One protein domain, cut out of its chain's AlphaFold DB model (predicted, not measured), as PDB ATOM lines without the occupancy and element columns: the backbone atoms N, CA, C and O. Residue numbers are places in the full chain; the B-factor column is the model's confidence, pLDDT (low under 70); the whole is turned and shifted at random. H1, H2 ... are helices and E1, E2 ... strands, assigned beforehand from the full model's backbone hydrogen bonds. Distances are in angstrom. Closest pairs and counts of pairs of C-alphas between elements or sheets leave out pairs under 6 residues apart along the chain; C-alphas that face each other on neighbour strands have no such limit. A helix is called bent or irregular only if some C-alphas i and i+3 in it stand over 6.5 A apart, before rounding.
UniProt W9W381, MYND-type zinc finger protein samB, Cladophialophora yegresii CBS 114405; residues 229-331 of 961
ATOM      1  N   ILE A 229     172.843 179.348 261.351       91.75
ATOM      2  CA  ILE A 229     172.293 178.143 260.724       91.75
ATOM      3  C   ILE A 229     173.425 177.338 260.092       91.75
ATOM      4  O   ILE A 229     174.227 177.881 259.337       91.75
ATOM      5  N   ASP A 230     173.471 176.053 260.409       94.81
ATOM      6  CA  ASP A 230     174.428 175.106 259.858       94.81
ATOM      7  C   ASP A 230     173.696 173.948 259.175       94.81
ATOM      8  O   ASP A 230     172.611 173.520 259.593       94.81
ATOM      9  N   PHE A 231     174.290 173.454 258.102       96.75
ATOM     10  CA  PHE A 231     173.788 172.345 257.312       96.75
ATOM     11  C   PHE A 231     174.781 171.192 257.370       96.75
ATOM     12  O   PHE A 231     175.992 171.393 257.343       96.75
ATOM     13  N   ASP A 232     174.265 169.964 257.380       96.81
ATOM     14  CA  ASP A 232     175.121 168.803 257.157       96.81
ATOM     15  C   ASP A 232     175.725 168.865 255.734       96.81
ATOM     16  O   ASP A 232     174.963 169.003 254.766       96.81
ATOM     17  N   PRO A 233     177.062 168.770 255.576       97.31
ATOM     18  CA  PRO A 233     177.714 168.886 254.273       97.31
ATOM     19  C   PRO A 233     177.207 167.884 253.230       97.31
ATOM     20  O   PRO A 233     177.020 168.259 252.071       97.31
ATOM     21  N   GLN A 234     176.915 166.647 253.642       96.94
ATOM     22  CA  GLN A 234     176.486 165.576 252.743       96.94
ATOM     23  C   GLN A 234     175.034 165.747 252.321       96.94
ATOM     24  O   GLN A 234     174.702 165.605 251.140       96.94
ATOM     25  N   GLU A 235     174.159 166.084 253.266       97.00
ATOM     26  CA  GLU A 235     172.762 166.370 252.953       97.00
ATOM     27  C   GLU A 235     172.637 167.599 252.043       97.00
ATOM     28  O   GLU A 235     171.874 167.567 251.071       97.00
ATOM     29  N   LEU A 236     173.421 168.654 252.302       97.81
ATOM     30  CA  LEU A 236     173.409 169.858 251.478       97.81
ATOM     31  C   LEU A 236     174.005 169.617 250.085       97.81
ATOM     32  O   LEU A 236     173.447 170.114 249.105       97.81
ATOM     33  N   ALA A 237     175.085 168.839 249.965       98.06
ATOM     34  CA  ALA A 237     175.648 168.455 248.668       98.06
ATOM     35  C   ALA A 237     174.598 167.747 247.799       98.06
ATOM     36  O   ALA A 237     174.433 168.094 246.628       98.06
ATOM     37  N   GLN A 238     173.814 166.837 248.385       97.50
ATOM     38  CA  GLN A 238     172.731 166.154 247.678       97.50
ATOM     39  C   GLN A 238     171.621 167.120 247.233       97.50
ATOM     40  O   GLN A 238     171.131 167.014 246.106       97.50
ATOM     41  N   PHE A 239     171.229 168.070 248.089       97.50
ATOM     42  CA  PHE A 239     170.234 169.089 247.738       97.50
ATOM     43  C   PHE A 239     170.720 169.985 246.590       97.50
ATOM     44  O   PHE A 239     170.010 170.171 245.602       97.50
ATOM     45  N   VAL A 240     171.942 170.518 246.688       97.12
ATOM     46  CA  VAL A 240     172.528 171.410 245.674       97.12
ATOM     47  C   VAL A 240     172.763 170.668 244.355       97.12
ATOM     48  O   VAL A 240     172.562 171.239 243.283       97.12
ATOM     49  N   TYR A 241     173.095 169.377 244.409       96.62
ATOM     50  CA  TYR A 241     173.129 168.510 243.236       96.62
ATOM     51  C   TYR A 241     171.750 168.410 242.564       96.62
ATOM     52  O   TYR A 241     171.634 168.709 241.376       96.62
ATOM     53  N   GLN A 242     170.680 168.109 243.311       94.56
ATOM     54  CA  GLN A 242     169.310 168.089 242.768       94.56
ATOM     55  C   GLN A 242     168.886 169.450 242.194       94.56
ATOM     56  O   GLN A 242     168.236 169.504 241.148       94.56
ATOM     57  N   MET A 243     169.273 170.546 242.851       93.62
ATOM     58  CA  MET A 243     169.057 171.905 242.354       93.62
ATOM     59  C   MET A 243     169.753 172.109 241.003       93.62
ATOM     60  O   MET A 243     169.132 172.608 240.066       93.62
ATOM     61  N   SER A 244     171.002 171.651 240.859       93.31
ATOM     62  CA  SER A 244     171.744 171.742 239.595       93.31
ATOM     63  C   SER A 244     171.086 170.940 238.462       93.31
ATOM     64  O   SER A 244     170.987 171.441 237.343       93.31
ATOM     65  N   LEU A 245     170.532 169.756 238.751       91.50
ATOM     66  CA  LEU A 245     169.789 168.965 237.762       91.50
ATOM     67  C   LEU A 245     168.562 169.721 237.230       91.50
ATOM     68  O   LEU A 245     168.244 169.621 236.047       91.50
ATOM     69  N   ARG A 246     167.889 170.511 238.078       89.06
ATOM     70  CA  ARG A 246     166.770 171.375 237.658       89.06
ATOM     71  C   ARG A 246     167.251 172.590 236.866       89.06
ATOM     72  O   ARG A 246     166.670 172.899 235.830       89.06
ATOM     73  N   MET A 247     168.337 173.236 237.300       88.38
ATOM     74  CA  MET A 247     168.939 174.374 236.584       88.38
ATOM     75  C   MET A 247     169.329 174.007 235.144       88.38
ATOM     76  O   MET A 247     169.112 174.790 234.217       88.38
ATOM     77  N   PHE A 248     169.858 172.797 234.954       88.00
ATOM     78  CA  PHE A 248     170.359 172.291 233.676       88.00
ATOM     79  C   PHE A 248     169.438 171.241 233.043       88.00
ATOM     80  O   PHE A 248     169.857 170.482 232.179       88.00
ATOM     81  N   HIS A 249     168.156 171.213 233.418       84.38
ATOM     82  CA  HIS A 249     167.188 170.207 232.960       84.38
ATOM     83  C   HIS A 249     167.078 170.097 231.425       84.38
ATOM     84  O   HIS A 249     166.771 169.038 230.879       84.38
ATOM     85  N   HIS A 250     167.364 171.187 230.711       79.38
ATOM     86  CA  HIS A 250     167.390 171.240 229.250       79.38
ATOM     87  C   HIS A 250     168.535 170.423 228.612       79.38
ATOM     88  O   HIS A 250     168.486 170.151 227.417       79.38
ATOM     89  N   GLU A 251     169.549 170.023 229.384       83.69
ATOM     90  CA  GLU A 251     170.652 169.161 228.942       83.69
ATOM     91  C   GLU A 251     170.265 167.669 228.911       83.69
ATOM     92  O   GLU A 251     171.031 166.849 228.404       83.69
ATOM     93  N   SER A 252     169.081 167.301 229.423       84.00
ATOM     94  CA  SER A 252     168.559 165.933 229.376       84.00
ATOM     95  C   SER A 252     167.675 165.704 228.145       84.00
ATOM     96  O   SER A 252     166.579 166.255 228.007       84.00
ATOM     97  N   LYS A 253     168.102 164.810 227.250       80.62
ATOM     98  CA  LYS A 253     167.371 164.403 226.040       80.62
ATOM     99  C   LYS A 253     166.048 163.724 226.368       80.62
ATOM    100  O   LYS A 253     165.116 163.790 225.567       80.62
ATOM    101  N   ALA A 254     165.967 163.001 227.484       81.25
ATOM    102  CA  ALA A 254     164.721 162.378 227.931       81.25
ATOM    103  C   ALA A 254     163.706 163.447 228.358       81.25
ATOM    104  O   ALA A 254     162.559 163.422 227.916       81.25
ATOM    105  N   ALA A 255     164.161 164.428 229.137       77.50
ATOM    106  CA  ALA A 255     163.339 165.532 229.605       77.50
ATOM    107  C   ALA A 255     162.829 166.433 228.470       77.50
ATOM    108  O   ALA A 255     161.655 166.796 228.444       77.50
ATOM    109  N   VAL A 256     163.693 166.764 227.505       76.19
ATOM    110  CA  VAL A 256     163.312 167.562 226.328       76.19
ATOM    111  C   VAL A 256     162.275 166.825 225.478       76.19
ATOM    112  O   VAL A 256     161.293 167.433 225.064       76.19
ATOM    113  N   ARG A 257     162.441 165.510 225.263       78.19
ATOM    114  CA  ARG A 257     161.482 164.685 224.502       78.19
ATOM    115  C   ARG A 257     160.124 164.523 225.185       78.19
ATOM    116  O   ARG A 257     159.146 164.259 224.497       78.19
ATOM    117  N   ALA A 258     160.064 164.658 226.508       79.75
ATOM    118  CA  ALA A 258     158.815 164.570 227.258       79.75
ATOM    119  C   ALA A 258     157.937 165.829 227.123       79.75
ATOM    120  O   ALA A 258     156.753 165.774 227.446       79.75
ATOM    121  N   LYS A 259     158.497 166.955 226.658       74.88
ATOM    122  CA  LYS A 259     157.772 168.223 226.519       74.88
ATOM    123  C   LYS A 259     157.115 168.356 225.147       74.88
ATOM    124  O   LYS A 259     157.684 167.983 224.123       74.88
ATOM    125  N   THR A 260     155.929 168.959 225.117       74.12
ATOM    126  CA  THR A 260     155.289 169.377 223.864       74.12
ATOM    127  C   THR A 260     156.046 170.550 223.237       74.12
ATOM    128  O   THR A 260     156.761 171.289 223.918       74.12
ATOM    129  N   TRP A 261     155.858 170.778 221.934       66.50
ATOM    130  CA  TRP A 261     156.430 171.950 221.260       66.50
ATOM    131  C   TRP A 261     156.029 173.259 221.949       66.50
ATOM    132  O   TRP A 261     156.886 174.109 222.180       66.50
ATOM    133  N   THR A 262     154.764 173.402 222.352       66.50
ATOM    134  CA  THR A 262     154.263 174.581 223.073       66.50
ATOM    135  C   THR A 262     155.001 174.796 224.398       66.50
ATOM    136  O   THR A 262     155.425 175.913 224.686       66.50
ATOM    137  N   GLN A 263     155.235 173.733 225.174       69.94
ATOM    138  CA  GLN A 263     156.011 173.806 226.418       69.94
ATOM    139  C   GLN A 263     157.472 174.199 226.155       69.94
ATOM    140  O   GLN A 263     158.023 175.048 226.850       69.94
ATOM    141  N   LEU A 264     158.101 173.653 225.113       68.81
ATOM    142  CA  LEU A 264     159.467 174.026 224.731       68.81
ATOM    143  C   LEU A 264     159.584 175.512 224.342       68.81
ATOM    144  O   LEU A 264     160.561 176.159 224.717       68.81
ATOM    145  N   PHE A 265     158.575 176.082 223.674       64.75
ATOM    146  CA  PHE A 265     158.530 177.519 223.354       64.75
ATOM    147  C   PHE A 265     158.240 178.424 224.549       64.75
ATOM    148  O   PHE A 265     158.615 179.596 224.506       64.75
ATOM    149  N   ARG A 266     157.579 177.918 225.596       64.50
ATOM    150  CA  ARG A 266     157.340 178.668 226.841       64.50
ATOM    151  C   ARG A 266     158.569 178.699 227.759       64.50
ATOM    152  O   ARG A 266     158.725 179.652 228.517       64.50
ATOM    153  N   HIS A 267     159.498 177.749 227.611       65.44
ATOM    154  CA  HIS A 267     160.788 177.714 228.319       65.44
ATOM    155  C   HIS A 267     162.010 177.873 227.382       65.44
ATOM    156  O   HIS A 267     162.911 177.033 227.414       65.44
ATOM    157  N   PRO A 268     162.090 178.922 226.539       51.09
ATOM    158  CA  PRO A 268     163.130 179.017 225.514       51.09
ATOM    159  C   PRO A 268     164.490 179.467 226.073       51.09
ATOM    160  O   PRO A 268     165.511 179.278 225.419       51.09
ATOM    161  N   ALA A 269     164.520 180.077 227.263       54.25
ATOM    162  CA  ALA A 269     165.715 180.698 227.820       54.25
ATOM    163  C   ALA A 269     166.453 179.757 228.782       54.25
ATOM    164  O   ALA A 269     165.943 179.405 229.848       54.25
ATOM    165  N   GLN A 270     167.693 179.411 228.433       69.50
ATOM    166  CA  GLN A 270     168.668 178.907 229.395       69.50
ATOM    167  C   GLN A 270     169.055 180.062 230.328       69.50
ATOM    168  O   GLN A 270     169.871 180.908 229.976       69.50
ATOM    169  N   HIS A 271     168.435 180.138 231.505       76.88
ATOM    170  CA  HIS A 271     168.779 181.168 232.496       76.88
ATOM    171  C   HIS A 271     170.129 180.924 233.157       76.88
ATOM    172  O   HIS A 271     170.809 181.858 233.569       76.88
ATOM    173  N   TYR A 272     170.496 179.656 233.300       86.62
ATOM    174  CA  TYR A 272     171.588 179.241 234.158       86.62
ATOM    175  C   TYR A 272     172.766 178.757 233.323       86.62
ATOM    176  O   TYR A 272     172.614 177.887 232.469       86.62
ATOM    177  N   THR A 273     173.946 179.305 233.610       88.31
ATOM    178  CA  THR A 273     175.227 178.834 233.074       88.31
ATOM    179  C   THR A 273     176.069 178.225 234.192       88.31
ATOM    180  O   THR A 273     175.773 178.389 235.383       88.31
ATOM    181  N   ARG A 274     177.148 177.527 233.825       89.94
ATOM    182  CA  ARG A 274     178.090 176.975 234.806       89.94
ATOM    183  C   ARG A 274     178.810 178.087 235.583       89.94
ATOM    184  O   ARG A 274     178.991 177.937 236.791       89.94
ATOM    185  N   ALA A 275     179.095 179.232 234.951       89.12
ATOM    186  CA  ALA A 275     179.572 180.433 235.646       89.12
ATOM    187  C   ALA A 275     178.563 180.950 236.685       89.12
ATOM    188  O   ALA A 275     178.934 181.220 237.827       89.12
ATOM    189  N   GLY A 276     177.279 181.055 236.319       90.88
ATOM    190  CA  GLY A 276     176.217 181.477 237.242       90.88
ATOM    191  C   GLY A 276     176.091 180.544 238.451       90.88
ATOM    192  O   GLY A 276     176.026 181.003 239.591       90.88
ATOM    193  N   PHE A 277     176.164 179.230 238.223       94.75
ATOM    194  CA  PHE A 277     176.166 178.236 239.298       94.75
ATOM    195  C   PHE A 277     177.378 178.373 240.233       94.75
ATOM    196  O   PHE A 277     177.219 178.324 241.452       94.75
ATOM    197  N   ALA A 278     178.573 178.640 239.699       94.50
ATOM    198  CA  ALA A 278     179.757 178.907 240.515       94.50
ATOM    199  C   ALA A 278     179.594 180.168 241.393       94.50
ATOM    200  O   ALA A 278     180.004 180.173 242.554       94.50
ATOM    201  N   ILE A 279     178.932 181.216 240.891       92.88
ATOM    202  CA  ILE A 279     178.605 182.415 241.684       92.88
ATOM    203  C   ILE A 279     177.598 182.096 242.801       92.88
ATOM    204  O   ILE A 279     177.753 182.593 243.916       92.88
ATOM    205  N   ILE A 280     176.612 181.230 242.555       95.50
ATOM    206  CA  ILE A 280     175.685 180.759 243.598       95.50
ATOM    207  C   ILE A 280     176.447 180.015 244.706       95.50
ATOM    208  O   ILE A 280     176.251 180.298 245.888       95.50
ATOM    209  N   LEU A 281     177.375 179.123 244.345       96.62
ATOM    210  CA  LEU A 281     178.224 178.414 245.311       96.62
ATOM    211  C   LEU A 281     179.122 179.369 246.112       96.62
ATOM    212  O   LEU A 281     179.316 179.174 247.312       96.62
ATOM    213  N   LYS A 282     179.623 180.439 245.480       93.56
ATOM    214  CA  LYS A 282     180.353 181.506 246.176       93.56
ATOM    215  C   LYS A 282     179.497 182.171 247.255       93.56
ATOM    216  O   LYS A 282     179.997 182.374 248.358       93.56
ATOM    217  N   VAL A 283     178.225 182.457 246.973       92.19
ATOM    218  CA  VAL A 283     177.301 183.035 247.964       92.19
ATOM    219  C   VAL A 283     177.044 182.064 249.121       92.19
ATOM    220  O   VAL A 283     177.075 182.481 250.275       92.19
ATOM    221  N   ILE A 284     176.885 180.763 248.844       93.38
ATOM    222  CA  ILE A 284     176.740 179.733 249.893       93.38
ATOM    223  C   ILE A 284     177.970 179.717 250.819       93.38
ATOM    224  O   ILE A 284     177.816 179.705 252.041       93.38
ATOM    225  N   ARG A 285     179.190 179.791 250.260       92.62
ATOM    226  CA  ARG A 285     180.436 179.914 251.041       92.62
ATOM    227  C   ARG A 285     180.442 181.173 251.909       92.62
ATOM    228  O   ARG A 285     180.800 181.118 253.082       92.62
ATOM    229  N   GLU A 286     180.076 182.314 251.328       88.56
ATOM    230  CA  GLU A 286     180.100 183.618 252.002       88.56
ATOM    231  C   GLU A 286     179.073 183.719 253.136       88.56
ATOM    232  O   GLU A 286     179.356 184.355 254.151       88.56
ATOM    233  N   ASN A 287     177.937 183.029 253.011       88.31
ATOM    234  CA  ASN A 287     176.927 182.940 254.063       88.31
ATOM    235  C   ASN A 287     177.319 181.995 255.214       88.31
ATOM    236  O   ASN A 287     176.662 182.024 256.251       88.31
ATOM    237  N   ARG A 288     178.401 181.208 255.075       91.00
ATOM    238  CA  ARG A 288     178.971 180.338 256.129       91.00
ATOM    239  C   ARG A 288     177.949 179.391 256.768       91.00
ATOM    240  O   ARG A 288     177.957 179.188 257.977       91.00
ATOM    241  N   VAL A 289     177.079 178.824 255.937       91.94
ATOM    242  CA  VAL A 289     175.995 177.930 256.372       91.94
ATOM    243  C   VAL A 289     176.403 176.453 256.415       91.94
ATOM    244  O   VAL A 289     175.578 175.600 256.702       91.94
ATOM    245  N   VAL A 290     177.637 176.117 256.048       95.19
ATOM    246  CA  VAL A 290     178.125 174.733 255.974       95.19
ATOM    247  C   VAL A 290     179.648 174.718 256.077       95.19
ATOM    248  O   VAL A 290     180.300 175.693 255.681       95.19
ATOM    249  N   ASP A 291     180.232 173.603 256.528       95.69
ATOM    250  CA  ASP A 291     181.640 173.296 256.251       95.69
ATOM    251  C   ASP A 291     181.842 173.160 254.734       95.69
ATOM    252  O   ASP A 291     181.604 172.116 254.121       95.69
ATOM    253  N   PHE A 292     182.238 174.275 254.121       95.50
ATOM    254  CA  PHE A 292     182.289 174.407 252.674       95.50
ATOM    255  C   PHE A 292     183.304 173.456 252.030       95.50
ATOM    256  O   PHE A 292     183.069 173.024 250.905       95.50
ATOM    257  N   GLY A 293     184.401 173.120 252.720       95.69
ATOM    258  CA  GLY A 293     185.437 172.234 252.186       95.69
ATOM    259  C   GLY A 293     184.903 170.822 251.968       95.69
ATOM    260  O   GLY A 293     184.946 170.303 250.856       95.69
ATOM    261  N   VAL A 294     184.290 170.247 253.005       97.38
ATOM    262  CA  VAL A 294     183.670 168.915 252.922       97.38
ATOM    263  C   VAL A 294     182.503 168.915 251.930       97.38
ATOM    264  O   VAL A 294     182.367 168.005 251.111       97.38
ATOM    265  N   PHE A 295     181.677 169.964 251.962       98.00
ATOM    266  CA  PHE A 295     180.529 170.115 251.070       98.00
ATOM    267  C   PHE A 295     180.934 170.151 249.590       98.00
ATOM    268  O   PHE A 295     180.333 169.450 248.771       98.00
ATOM    269  N   ILE A 296     181.939 170.956 249.221       97.19
ATOM    270  CA  ILE A 296     182.298 171.150 247.812       97.19
ATOM    271  C   ILE A 296     182.978 169.912 247.220       97.19
ATOM    272  O   ILE A 296     182.772 169.621 246.042       97.19
ATOM    273  N   GLU A 297     183.727 169.147 248.020       95.06
ATOM    274  CA  GLU A 297     184.309 167.864 247.603       95.06
ATOM    275  C   GLU A 297     183.220 166.829 247.294       95.06
ATOM    276  O   GLU A 297     183.220 166.200 246.230       95.06
ATOM    277  N   GLN A 298     182.240 166.697 248.189       96.94
ATOM    278  CA  GLN A 298     181.110 165.788 248.002       96.94
ATOM    279  C   GLN A 298     180.240 166.196 246.809       96.94
ATOM    280  O   GLN A 298     179.908 165.354 245.972       96.94
ATOM    281  N   LEU A 299     179.924 167.487 246.670       97.31
ATOM    282  CA  LEU A 299     179.176 167.999 245.522       97.31
ATOM    283  C   LEU A 299     179.934 167.770 244.208       97.31
ATOM    284  O   LEU A 299     179.336 167.349 243.222       97.31
ATOM    285  N   SER A 300     181.246 168.011 244.184       93.88
ATOM    286  CA  SER A 300     182.069 167.799 242.985       93.88
ATOM    287  C   SER A 300     182.102 166.328 242.567       93.88
ATOM    288  O   SER A 300     182.123 166.038 241.370       93.88
ATOM    289  N   THR A 301     182.048 165.407 243.534       94.00
ATOM    290  CA  THR A 301     181.951 163.962 243.282       94.00
ATOM    291  C   THR A 301     180.602 163.623 242.643       94.00
ATOM    292  O   THR A 301     180.569 163.062 241.552       94.00
ATOM    293  N   LEU A 302     179.490 164.082 243.237       95.50
ATOM    294  CA  LEU A 302     178.135 163.895 242.694       95.50
ATOM    295  C   LEU A 302     177.975 164.450 241.271       95.50
ATOM    296  O   LEU A 302     177.340 163.822 240.431       95.50
ATOM    297  N   LEU A 303     178.557 165.618 240.993       93.19
ATOM    298  CA  LEU A 303     178.517 166.242 239.669       93.19
ATOM    299  C   LEU A 303     179.378 165.509 238.634       93.19
ATOM    300  O   LEU A 303     179.043 165.529 237.454       93.19
ATOM    301  N   SER A 304     180.485 164.894 239.056       89.75
ATOM    302  CA  SER A 304     181.374 164.144 238.157       89.75
ATOM    303  C   SER A 304     180.819 162.755 237.831       89.75
ATOM    304  O   SER A 304     181.017 162.265 236.722       89.75
ATOM    305  N   ASP A 305     180.095 162.154 238.776       92.25
ATOM    306  CA  ASP A 305     179.452 160.846 238.626       92.25
ATOM    307  C   ASP A 305     178.050 160.930 237.988       92.25
ATOM    308  O   ASP A 305     177.397 159.896 237.801       92.25
ATOM    309  N   ASP A 306     177.574 162.138 237.656       90.06
ATOM    310  CA  ASP A 306     176.244 162.355 237.087       90.06
ATOM    311  C   ASP A 306     176.039 161.578 235.779       90.06
ATOM    312  O   ASP A 306     176.897 161.506 234.897       90.06
ATOM    313  N   ARG A 307     174.839 161.014 235.646       87.38
ATOM    314  CA  ARG A 307     174.368 160.337 234.431       87.38
ATOM    315  C   ARG A 307     172.987 160.817 233.989       87.38
ATOM    316  O   ARG A 307     172.425 160.249 233.056       87.38
ATOM    317  N   HIS A 308     172.409 161.807 234.670       87.38
ATOM    318  CA  HIS A 308     171.078 162.322 234.365       87.38
ATOM    319  C   HIS A 308     171.102 163.393 233.269       87.38
ATOM    320  O   HIS A 308     170.142 163.486 232.496       87.38
ATOM    321  N   LEU A 309     172.174 164.189 233.185       87.56
ATOM    322  CA  LEU A 309     172.357 165.198 232.145       87.56
ATOM    323  C   LEU A 309     173.239 164.640 231.024       87.56
ATOM    324  O   LEU A 309     174.446 164.486 231.190       87.56
ATOM    325  N   ASP A 310     172.654 164.383 229.848       86.38
ATOM    326  CA  ASP A 310     173.377 163.801 228.705       86.38
ATOM    327  C   ASP A 310     174.582 164.653 228.270       86.38
ATOM    328  O   ASP A 310     175.598 164.121 227.824       86.38
ATOM    329  N   MET A 311     174.467 165.979 228.390       83.69
ATOM    330  CA  MET A 311     175.525 166.928 228.026       83.69
ATOM    331  C   MET A 311     176.444 167.297 229.199       83.69
ATOM    332  O   MET A 311     177.451 167.973 228.982       83.69
ATOM    333  N   GLY A 312     176.143 166.840 230.421       84.12
ATOM    334  CA  GLY A 312     176.877 167.187 231.642       84.12
ATOM    335  C   GLY A 312     178.395 166.984 231.530       84.12
ATOM    336  O   GLY A 312     179.138 167.942 231.771       84.12
ATOM    337  N   PRO A 313     178.880 165.812 231.063       87.25
ATOM    338  CA  PRO A 313     180.313 165.561 230.882       87.25
ATOM    339  C   PRO A 313     181.001 166.541 229.918       87.25
ATOM    340  O   PRO A 313     182.159 166.906 230.116       87.25
ATOM    341  N   CYS A 314     180.287 167.031 228.898       88.12
ATOM    342  CA  CYS A 314     180.839 167.983 227.931       88.12
ATOM    343  C   CYS A 314     181.060 169.376 228.549       88.12
ATOM    344  O   CYS A 314     181.956 170.099 228.115       88.12
ATOM    345  N   TYR A 315     180.275 169.746 229.569       89.56
ATOM    346  CA  TYR A 315     180.349 171.039 230.266       89.56
ATOM    347  C   TYR A 315     181.199 171.017 231.543       89.56
ATOM    348  O   TYR A 315     181.381 172.059 232.178       89.56
ATOM    349  N   GLN A 316     181.737 169.863 231.939       89.38
ATOM    350  CA  GLN A 316     182.439 169.695 233.214       89.38
ATOM    351  C   GLN A 316     183.624 170.666 233.371       89.38
ATOM    352  O   GLN A 316     183.764 171.326 234.401       89.38
ATOM    353  N   HIS A 317     184.428 170.836 232.317       89.69
ATOM    354  CA  HIS A 317     185.542 171.791 232.320       89.69
ATOM    355  C   HIS A 317     185.087 173.251 232.405       89.69
ATOM    356  O   HIS A 317     185.775 174.055 233.036       89.69
ATOM    357  N   SER A 318     183.923 173.587 231.836       90.94
ATOM    358  CA  SER A 318     183.325 174.918 231.990       90.94
ATOM    359  C   SER A 318     182.978 175.197 233.454       90.94
ATOM    360  O   SER A 318     183.290 176.256 233.980       90.94
ATOM    361  N   LEU A 319     182.418 174.228 234.182       92.12
ATOM    362  CA  LEU A 319     182.170 174.419 235.612       92.12
ATOM    363  C   LEU A 319     183.468 174.574 236.409       92.12
ATOM    364  O   LEU A 319     183.628 175.524 237.178       92.12
ATOM    365  N   PHE A 320     184.404 173.648 236.228       91.19
ATOM    366  CA  PHE A 320     185.621 173.606 237.030       91.19
ATOM    367  C   PHE A 320     186.541 174.803 236.822       91.19
ATOM    368  O   PHE A 320     187.205 175.218 237.773       91.19
ATOM    369  N   VAL A 321     186.574 175.383 235.619       90.50
ATOM    370  CA  VAL A 321     187.365 176.594 235.381       90.50
ATOM    371  C   VAL A 321     186.858 177.762 236.239       90.50
ATOM    372  O   VAL A 321     187.665 178.453 236.860       90.50
ATOM    373  N   HIS A 322     185.535 177.916 236.384       90.94
ATOM    374  CA  HIS A 322     184.936 178.960 237.226       90.94
ATOM    375  C   HIS A 322     185.084 178.671 238.722       90.94
ATOM    376  O   HIS A 322     185.367 179.589 239.491       90.94
ATOM    377  N   LEU A 323     184.951 177.409 239.155       92.19
ATOM    378  CA  LEU A 323     185.203 177.040 240.557       92.19
ATOM    379  C   LEU A 323     186.645 177.345 240.975       92.19
ATOM    380  O   LEU A 323     186.861 177.869 242.070       92.19
ATOM    381  N   HIS A 324     187.611 177.071 240.094       89.75
ATOM    382  CA  HIS A 324     189.015 177.387 240.326       89.75
ATOM    383  C   HIS A 324     189.244 178.903 240.382       89.75
ATOM    384  O   HIS A 324     189.838 179.395 241.340       89.75
ATOM    385  N   GLN A 325     188.709 179.660 239.415       84.88
ATOM    386  CA  GLN A 325     188.846 181.122 239.385       84.88
ATOM    387  C   GLN A 325     188.251 181.830 240.605       84.88
ATOM    388  O   GLN A 325     188.767 182.862 241.029       84.88
ATOM    389  N   LEU A 326     187.165 181.299 241.171       86.50
ATOM    390  CA  LEU A 326     186.530 181.838 242.378       86.50
ATOM    391  C   LEU A 326     187.134 181.277 243.682       86.50
ATOM    392  O   LEU A 326     186.628 181.566 244.776       86.50
ATOM    393  N   CYS A 327     188.195 180.469 243.570       88.88
ATOM    394  CA  CYS A 327     188.852 179.757 244.664       88.88
ATOM    395  C   CYS A 327     187.859 178.954 245.524       88.88
ATOM    396  O   CYS A 327     187.932 178.966 246.753       88.88
ATOM    397  N   LEU A 328     186.866 178.330 244.887       90.12
ATOM    398  CA  LEU A 328     185.868 177.487 245.553       90.12
ATOM    399  C   LEU A 328     186.329 176.035 245.608       90.12
ATOM    400  O   LEU A 328     186.173 175.378 246.629       90.12
ATOM    401  N   PHE A 329     186.892 175.550 244.505       91.19
ATOM    402  CA  PHE A 329     187.399 174.194 244.369       91.19
ATOM    403  C   PHE A 329     188.405 174.153 243.225       91.19
ATOM    404  O   PHE A 329     188.165 174.742 242.170       91.19
ATOM    405  N   THR A 330     189.520 173.454 243.425       88.56
ATOM    406  CA  THR A 330     190.512 173.240 242.372       88.56
ATOM    407  C   THR A 330     190.669 171.742 242.130       88.56
ATOM    408  O   THR A 330     191.195 171.052 243.001       88.56
ATOM    409  N   PRO A 331     190.233 171.225 240.968       83.19
ATOM    410  CA  PRO A 331     190.406 169.817 240.629       83.19
ATOM    411  C   PRO A 331     191.877 169.379 240.651       83.19
ATOM    412  O   PRO A 331     192.775 170.172 240.353       83.19
TER     413      PRO A 331
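Overview. This is residues 229 to 331 of the 961 residues of the protein "MYND-type zinc finger protein samB" of Cladophialophora yegresii CBS 114405 (UniProt W9W381). Four longer helices make the body in two crossed pairs, H1 packing on H5 and H4 on H6, while H4 and H5 run opposite ways with little contact between them. From one end of this body the chain loops away through the short helices H2 and H3, with residues 257 to 263 sticking out, and this arm adds to the length. The printed part has 103 residues with one named strand and six named helices, in the order E1, H1, H2, H3, H4, H5, H6, and the class is mostly helix. The whole is compact, with a radius of gyration of the C-alphas of 14.5 A, yet elongated, with spans of 43 by 28 by 22 A.

Along the chain. H1, the longest helix by residues, is residues 233 to 247 and measures 20.5 A from C-alpha 233 at (177.714, 168.886, 254.273) to C-alpha 247 at (168.939, 174.374, 236.584). E1, residues 229 to 231, comes before it and pairs with no named strand. H5 is residues 292 to 304, 17.8 A, and H4 is residues 274 to 286, 18.5 A. H6, residues 312 to 325, is 19.9 A long and ends with C-alpha 325 at (188.846, 181.122, 239.385). H6 is irregular: C-alphas 314 and 317 are 7.5 A apart. H2 is residues 253 to 258, and H3 is residues 261 to 266.

Arrangement. H1 and H5 touch, with the closest C-alphas, those of Pro 233 and Phe 295, 4.4 A apart. They run the same way at a steep tilt of 46 degrees. H1 and H4 are close but not clearly touching, with the closest C-alphas, those of Ser 244 and Phe 277, 7.9 A apart. H4 touches H6 with residues 274 to 278 alone, and the closest C-alphas are those of Arg 274 and Leu 319, 4.9 A apart. H4 and H6 run the same way at a steep tilt of 46 degrees. H5 and H4 are close but not clearly touching, at a shallow tilt of 23 degrees, opposite ways, with C-alphas 285 and 292 the closest at 6.0 A. H5 and H6 are close but not clearly touching, with C-alphas 304 and 313 the closest at 7.5 A. H1 and H6 are apart. H2 and H3 are close but not clearly touching and about perpendicular, at 79 degrees, with C-alphas 256 and 264 the closest at 7.7 A. Both are apart from H1 and H6, for instance. E1 and H1 meet only through their link. In H1, H2, H3, H4 and H5 every O i to N i+4 pair is within hydrogen-bond range; in H6, 7 of 10 are.

Size, cuts and confidence. The C-alphas farthest apart, those of Trp 261 and Asp 291, are 43.1 A apart. The printed part has no cut, and no link is long. The mean pLDDT of the printed part is 87.8, and residues 261 to 270 are under 70.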